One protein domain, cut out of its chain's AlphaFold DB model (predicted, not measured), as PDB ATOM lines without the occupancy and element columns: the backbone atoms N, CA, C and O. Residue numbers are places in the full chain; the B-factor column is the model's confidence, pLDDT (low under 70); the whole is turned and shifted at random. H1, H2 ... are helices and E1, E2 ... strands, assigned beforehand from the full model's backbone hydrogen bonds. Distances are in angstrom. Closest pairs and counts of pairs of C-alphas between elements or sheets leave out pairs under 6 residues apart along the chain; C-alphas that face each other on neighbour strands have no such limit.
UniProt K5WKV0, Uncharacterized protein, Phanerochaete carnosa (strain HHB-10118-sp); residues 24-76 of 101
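What this domain is: This is residues 24 to 76 of the 101 residues of an uncharacterized protein of Phanerochaete carnosa (strain HHB-10118-sp) (UniProt K5WKV0). At one end, helix H4 packs beside E1 of a two-stranded parallel sheet, E1 and E2; at the other end H1 and H2 pair up, and short H3 lies between. Printed are 53 residues with helices and strands in the order H1 H2 H3 E1 H4 E2, mostly helix. The whole is compact, radius of gyration of the C-alphas 11.0 A, spans 32 by 21 by 17 A.

Where its parts are: H1 is residues 26 to 30, from C-alpha 26 at (-34.009, -49.812, -0.867). H2 is 35 to 42, 10.6 A; H3 45 to 48; E1 50 to 52; H4 57 to 67, 15.2 A; E2 73 to 75, ending at C-alpha 75 (-39.009, -34.235, -3.483).

How they stand to each other: H1 touches H2, C-alphas of Ile 30 and Trp 37 closest, 6.5 A. H3 touches H4 at Pro 45 and Ser 67, C-alphas 4.2 A apart. E1, H4, E2 form a strand-helix-strand unit, parallel neighbour strands with a helix between, its crossover right-handed; N 51 and O 73 are 2.9 A apart. H1 is apart from H4. H2 and H4 have every O i to N i+4 pair within hydrogen-bond range; H1 has 0 of 1, but 2 of 2 O i to N i+3; H3 is too short.

The domain as a whole: The C-alphas of Cys 36 and Gly 76 are farthest apart, 32.6 A. The printed part has no cut; each link is tight. Residue 24 alone has pLDDT under 70.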
ATOM      1  N   ASP A  24     -36.769 -44.618  -0.200       65.25
ATOM      2  CA  ASP A  24     -36.942 -44.654  -1.665       65.25
ATOM      3  C   ASP A  24     -35.740 -45.280  -2.411       65.25
ATOM      4  O   ASP A  24     -35.766 -45.448  -3.633       65.25
ATOM      5  N   HIS A  25     -34.692 -45.660  -1.679       73.00
ATOM      6  CA  HIS A  25     -33.444 -46.215  -2.180       73.00
ATOM      7  C   HIS A  25     -33.169 -47.648  -1.712       73.00
ATOM      8  O   HIS A  25     -32.034 -48.107  -1.817       73.00
ATOM      9  N   GLY A  26     -34.177 -48.399  -1.249       78.12
ATOM     10  CA  GLY A  26     -34.009 -49.812  -0.867       78.12
ATOM     11  C   GLY A  26     -33.301 -50.664  -1.934       78.12
ATOM     12  O   GLY A  26     -32.509 -51.547  -1.611       78.12
ATOM     13  N   TRP A  27     -33.468 -50.329  -3.215       81.56
ATOM     14  CA  TRP A  27     -32.757 -50.953  -4.334       81.56
ATOM     15  C   TRP A  27     -31.222 -50.803  -4.276       81.56
ATOM     16  O   TRP A  27     -30.505 -51.631  -4.840       81.56
ATOM     17  N   MET A  28     -30.683 -49.808  -3.565       84.00
ATOM     18  CA  MET A  28     -29.238 -49.670  -3.367       84.00
ATOM     19  C   MET A  28     -28.672 -50.832  -2.564       84.00
ATOM     20  O   MET A  28     -27.577 -51.289  -2.877       84.00
ATOM     21  N   THR A  29     -29.418 -51.365  -1.591       86.69
ATOM     22  CA  THR A  29     -28.998 -52.551  -0.824       86.69
ATOM     23  C   THR A  29     -28.859 -53.782  -1.720       86.69
ATOM     24  O   THR A  29     -27.894 -54.533  -1.598       86.69
ATOM     25  N   ILE A  30     -29.741 -53.918  -2.714       84.69
ATOM     26  CA  ILE A  30     -29.713 -55.007  -3.700       84.69
ATOM     27  C   ILE A  30     -28.422 -54.962  -4.529       84.69
ATOM     28  O   ILE A  30     -27.857 -56.006  -4.859       84.69
ATOM     29  N   SER A  31     -27.883 -53.767  -4.801       86.56
ATOM     30  CA  SER A  31     -26.623 -53.617  -5.542       86.56
ATOM     31  C   SER A  31     -25.403 -54.242  -4.842       86.56
ATOM     32  O   SER A  31     -24.397 -54.512  -5.501       86.56
ATOM     33  N   TRP A  32     -25.491 -54.511  -3.532       88.00
ATOM     34  CA  TRP A  32     -24.417 -55.119  -2.739       88.00
ATOM     35  C   TRP A  32     -24.475 -56.649  -2.677       88.00
ATOM     36  O   TRP A  32     -23.497 -57.260  -2.258       88.00
ATOM     37  N   VAL A  33     -25.570 -57.282  -3.121       91.69
ATOM     38  CA  VAL A  33     -25.748 -58.746  -3.044       91.69
ATOM     39  C   VAL A  33     -24.713 -59.481  -3.898       91.69
ATOM     40  O   VAL A  33     -24.052 -60.406  -3.432       91.69
ATOM     41  N   CYS A  34     -24.562 -59.084  -5.165       91.19
ATOM     42  CA  CYS A  34     -23.521 -59.610  -6.046       91.19
ATOM     43  C   CYS A  34     -23.183 -58.626  -7.177       91.19
ATOM     44  O   CYS A  34     -23.898 -57.652  -7.424       91.19
ATOM     45  N   ARG A  35     -22.099 -58.901  -7.918       92.50
ATOM     46  CA  ARG A  35     -21.678 -58.063  -9.059       92.50
ATOM     47  C   ARG A  35     -22.751 -57.970 -10.148       92.50
ATOM     48  O   ARG A  35     -22.910 -56.903 -10.729       92.50
ATOM     49  N   CYS A  36     -23.503 -59.042 -10.399       94.44
ATOM     50  CA  CYS A  36     -24.571 -59.042 -11.404       94.44
ATOM     51  C   CYS A  36     -25.697 -58.070 -11.028       94.44
ATOM     52  O   CYS A  36     -26.088 -57.251 -11.855       94.44
ATOM     53  N   TRP A  37     -26.153 -58.084  -9.771       92.56
ATOM     54  CA  TRP A  37     -27.155 -57.131  -9.283       92.56
ATOM     55  C   TRP A  37     -26.674 -55.689  -9.377       92.56
ATOM     56  O   TRP A  37     -27.431 -54.814  -9.791       92.56
ATOM     57  N   ARG A  38     -25.394 -55.446  -9.076       93.12
ATOM     58  CA  ARG A  38     -24.793 -54.121  -9.244       93.12
ATOM     59  C   ARG A  38     -24.878 -53.628 -10.685       93.12
ATOM     60  O   ARG A  38     -25.264 -52.487 -10.909       93.12
ATOM     61  N   VAL A  39     -24.539 -54.483 -11.650       93.38
ATOM     62  CA  VAL A  39     -24.621 -54.145 -13.079       93.38
ATOM     63  C   VAL A  39     -26.065 -53.853 -13.480       93.38
ATOM     64  O   VAL A  39     -26.306 -52.842 -14.130       93.38
ATOM     65  N   ILE A  40     -27.028 -54.675 -13.058       92.56
ATOM     66  CA  ILE A  40     -28.452 -54.469 -13.371       92.56
ATOM     67  C   ILE A  40     -28.937 -53.118 -12.835       92.56
ATOM     68  O   ILE A  40     -29.502 -52.323 -13.578       92.56
ATOM     69  N   VAL A  41     -28.662 -52.830 -11.563       91.38
ATOM     70  CA  VAL A  41     -29.083 -51.590 -10.898       91.38
ATOM     71  C   VAL A  41     -28.472 -50.348 -11.557       91.38
ATOM     72  O   VAL A  41     -29.162 -49.351 -11.765       91.38
ATOM     73  N   LEU A  42     -27.185 -50.397 -11.915       90.94
ATOM     74  CA  LEU A  42     -26.506 -49.277 -12.576       90.94
ATOM     75  C   LEU A  42     -27.044 -48.999 -13.986       90.94
ATOM     76  O   LEU A  42     -26.980 -47.859 -14.428       90.94
ATOM     77  N   ASN A  43     -27.581 -50.014 -14.667       90.62
ATOM     78  CA  ASN A  43     -28.137 -49.903 -16.019       90.62
ATOM     79  C   ASN A  43     -29.665 -49.734 -16.043       90.62
ATOM     80  O   ASN A  43     -30.267 -49.864 -17.104       90.62
ATOM     81  N   ALA A  44     -30.305 -49.474 -14.901       92.06
ATOM     82  CA  ALA A  44     -31.749 -49.281 -14.806       92.06
ATOM     83  C   ALA A  44     -32.075 -47.810 -14.478       92.06
ATOM     84  O   ALA A  44     -32.208 -47.476 -13.296       92.06
ATOM     85  N   PRO A  45     -32.248 -46.925 -15.485       91.62
ATOM     86  CA  PRO A  45     -32.419 -45.483 -15.271       91.62
ATOM     87  C   PRO A  45     -33.583 -45.128 -14.347       91.62
ATOM     88  O   PRO A  45     -33.484 -44.200 -13.548       91.62
ATOM     89  N   VAL A  46     -34.655 -45.926 -14.383       90.31
ATOM     90  CA  VAL A  46     -35.863 -45.755 -13.560       90.31
ATOM     91  C   VAL A  46     -35.572 -45.710 -12.055       90.31
ATOM     92  O   VAL A  46     -36.262 -45.000 -11.326       90.31
ATOM     93  N   LEU A  47     -34.533 -46.408 -11.585       90.06
ATOM     94  CA  LEU A  47     -34.162 -46.444 -10.167       90.06
ATOM     95  C   LEU A  47     -33.532 -45.128  -9.687       90.06
ATOM     96  O   LEU A  47     -33.603 -44.808  -8.503       90.06
ATOM     97  N   TRP A  48     -32.964 -44.351 -10.607       92.00
ATOM     98  CA  TRP A  48     -32.219 -43.122 -10.333       92.00
ATOM     99  C   TRP A  48     -33.069 -41.853 -10.518       92.00
ATOM    100  O   TRP A  48     -32.548 -40.745 -10.453       92.00
ATOM    101  N   THR A  49     -34.378 -41.995 -10.756       92.00
ATOM    102  CA  THR A  49     -35.285 -40.871 -11.074       92.00
ATOM    103  C   THR A  49     -35.810 -40.122  -9.854       92.00
ATOM    104  O   THR A  49     -36.220 -38.966  -9.969       92.00
ATOM    105  N   LYS A  50     -35.822 -40.769  -8.685       90.31
ATOM    106  CA  LYS A  50     -36.279 -40.176  -7.426       90.31
ATOM    107  C   LYS A  50     -35.118 -39.463  -6.745       90.31
ATOM    108  O   LYS A  50     -34.181 -40.116  -6.296       90.31
ATOM    109  N   ILE A  51     -35.198 -38.141  -6.652       89.94
ATOM    110  CA  ILE A  51     -34.151 -37.291  -6.072       89.94
ATOM    111  C   ILE A  51     -34.745 -36.505  -4.908       89.94
ATOM    112  O   ILE A  51     -35.799 -35.878  -5.052       89.94
ATOM    113  N   ARG A  52     -34.070 -36.490  -3.757       87.88
ATOM    114  CA  ARG A  52     -34.452 -35.627  -2.639       87.88
ATOM    115  C   ARG A  52     -33.543 -34.418  -2.588       87.88
ATOM    116  O   ARG A  52     -32.330 -34.525  -2.702       87.88
ATOM    117  N   VAL A  53     -34.121 -33.250  -2.335       84.50
ATOM    118  CA  VAL A  53     -33.348 -32.000  -2.192       84.50
ATOM    119  C   VAL A  53     -32.403 -32.048  -0.977       84.50
ATOM    120  O   VAL A  53     -31.460 -31.273  -0.890       84.50
ATOM    121  N   THR A  54     -32.635 -32.972  -0.042       84.06
ATOM    122  CA  THR A  54     -31.748 -33.234   1.099       84.06
ATOM    123  C   THR A  54     -30.557 -34.137   0.770       84.06
ATOM    124  O   THR A  54     -29.703 -34.315   1.635       84.06
ATOM    125  N   ASP A  55     -30.507 -34.745  -0.419       84.56
ATOM    126  CA  ASP A  55     -29.423 -35.657  -0.785       84.56
ATOM    127  C   ASP A  55     -28.110 -34.886  -1.016       84.56
ATOM    128  O   ASP A  55     -28.129 -33.750  -1.504       84.56
ATOM    129  N   PRO A  56     -26.943 -35.487  -0.709       89.00
ATOM    130  CA  PRO A  56     -25.654 -34.880  -1.017       89.00
ATOM    131  C   PRO A  56     -25.518 -34.586  -2.513       89.00
ATOM    132  O   PRO A  56     -25.879 -35.418  -3.349       89.00
ATOM    133  N   ILE A  57     -24.925 -33.440  -2.858       90.12
ATOM    134  CA  ILE A  57     -24.830 -32.972  -4.249       90.12
ATOM    135  C   ILE A  57     -24.159 -33.988  -5.187       90.12
ATOM    136  O   ILE A  57     -24.601 -34.168  -6.319       90.12
ATOM    137  N   ASP A  58     -23.151 -34.716  -4.702       91.88
ATOM    138  CA  ASP A  58     -22.467 -35.755  -5.478       91.88
ATOM    139  C   ASP A  58     -23.383 -36.947  -5.786       91.88
ATOM    140  O   ASP A  58     -23.322 -37.526  -6.872       91.88
ATOM    141  N   SER A  59     -24.272 -37.293  -4.849       88.81
ATOM    142  CA  SER A  59     -25.270 -38.349  -5.050       88.81
ATOM    143  C   SER A  59     -26.316 -37.901  -6.063       88.81
ATOM    144  O   SER A  59     -26.593 -38.631  -7.010       88.81
ATOM    145  N   VAL A  60     -26.809 -36.665  -5.933       91.00
ATOM    146  CA  VAL A  60     -27.745 -36.057  -6.890       91.00
ATOM    147  C   VAL A  60     -27.155 -36.047  -8.297       91.00
ATOM    148  O   VAL A  60     -27.813 -36.481  -9.240       91.00
ATOM    149  N   LYS A  61     -25.896 -35.625  -8.446       92.94
ATOM    150  CA  LYS A  61     -25.194 -35.644  -9.734       92.94
ATOM    151  C   LYS A  61     -25.168 -37.050 -10.330       92.94
ATOM    152  O   LYS A  61     -25.530 -37.235 -11.487       92.94
ATOM    153  N   ALA A  62     -24.814 -38.048  -9.525       91.44
ATOM    154  CA  ALA A  62     -24.779 -39.432  -9.971       91.44
ATOM    155  C   ALA A  62     -26.176 -39.988 -10.325       91.44
ATOM    156  O   ALA A  62     -26.285 -40.863 -11.180       91.44
ATOM    157  N   TYR A  63     -27.245 -39.503  -9.683       91.62
ATOM    158  CA  TYR A  63     -28.624 -39.887 -10.001       91.62
ATOM    159  C   TYR A  63     -29.071 -39.258 -11.324       91.62
ATOM    160  O   TYR A  63     -29.642 -39.943 -12.171       91.62
ATOM    161  N   LEU A  64     -28.739 -37.985 -11.550       92.31
ATOM    162  CA  LEU A  64     -29.001 -37.282 -12.810       92.31
ATOM    163  C   LEU A  64     -28.260 -37.926 -13.989       92.31
ATOM    164  O   LEU A  64     -28.860 -38.185 -15.026       92.31
ATOM    165  N   GLU A  65     -26.980 -38.263 -13.822       93.94
ATOM    166  CA  GLU A  65     -26.197 -38.932 -14.871       93.94
ATOM    167  C   GLU A  65     -26.775 -40.307 -15.248       93.94
ATOM    168  O   GLU A  65     -26.743 -40.702 -16.412       93.94
ATOM    169  N   ARG A  66     -27.320 -41.048 -14.274       92.50
ATOM    170  CA  ARG A  66     -27.817 -42.421 -14.482       92.50
ATOM    171  C   ARG A  66     -29.289 -42.510 -14.868       92.50
ATOM    172  O   ARG A  66     -29.693 -43.520 -15.433       92.50
ATOM    173  N   SER A  67     -30.084 -41.486 -14.579       93.31
ATOM    174  CA  SER A  67     -31.498 -41.419 -14.974       93.31
ATOM    175  C   SER A  67     -31.689 -41.120 -16.463       93.31
ATOM    176  O   SER A  67     -32.749 -41.439 -16.998       93.31
ATOM    177  N   GLN A  68     -30.659 -40.619 -17.155       91.06
ATOM    178  CA  GLN A  68     -30.678 -40.375 -18.602       91.06
ATOM    179  C   GLN A  68     -31.881 -39.495 -19.005       91.06
ATOM    180  O   GLN A  68     -32.029 -38.391 -18.493       91.06
ATOM    181  N   GLU A  69     -32.743 -39.972 -19.906       91.62
ATOM    182  CA  GLU A  69     -33.949 -39.268 -20.369       91.62
ATOM    183  C   GLU A  69     -35.216 -39.681 -19.596       91.62
ATOM    184  O   GLU A  69     -36.333 -39.311 -19.966       91.62
ATOM    185  N   ALA A  70     -35.080 -40.472 -18.527       92.19
ATOM    186  CA  ALA A  70     -36.227 -40.902 -17.741       92.19
ATOM    187  C   ALA A  70     -36.848 -39.714 -16.970       92.19
ATOM    188  O   ALA A  70     -36.120 -38.874 -16.436       92.19
ATOM    189  N   PRO A  71     -38.188 -39.645 -16.846       93.25
ATOM    190  CA  PRO A  71     -38.851 -38.589 -16.083       93.25
ATOM    191  C   PRO A  71     -38.394 -38.559 -14.620       93.25
ATOM    192  O   PRO A  71     -38.472 -39.568 -13.919       93.25
ATOM    193  N   LEU A  72     -37.950 -37.393 -14.150       93.38
ATOM    194  CA  LEU A  72     -37.458 -37.199 -12.784       93.38
ATOM    195  C   LEU A  72     -38.585 -36.828 -11.817       93.38
ATOM    196  O   LEU A  72     -39.476 -36.046 -12.146       93.38
ATOM    197  N   SER A  73     -38.497 -37.334 -10.587       92.00
ATOM    198  CA  SER A  73     -39.364 -36.954  -9.472       92.00
ATOM    199  C   SER A  73     -38.514 -36.352  -8.359       92.00
ATOM    200  O   SER A  73     -37.709 -37.043  -7.734       92.00
ATOM    201  N   ILE A  74     -38.676 -35.047  -8.130       89.81
ATOM    202  CA  ILE A  74     -37.896 -34.300  -7.140       89.81
ATOM    203  C   ILE A  74     -38.775 -34.015  -5.925       89.81
ATOM    204  O   ILE A  74     -39.809 -33.357  -6.037       89.81
ATOM    205  N   LEU A  75     -38.339 -34.481  -4.755       88.56
ATOM    206  CA  LEU A  75     -39.009 -34.235  -3.483       88.56
ATOM    207  C   LEU A  75     -38.181 -33.274  -2.629       88.56
ATOM    208  O   LEU A  75     -37.049 -33.562  -2.244       88.56
ATOM    209  N   GLY A  76     -38.768 -32.131  -2.291       84.31
ATOM    210  CA  GLY A  76     -38.151 -31.139  -1.418       84.31
ATOM    211  C   GLY A  76     -39.130 -30.635  -0.370       84.31
ATOM    212  O   GLY A  76     -40.333 -30.554  -0.613       84.31
TER     213      GLY A  76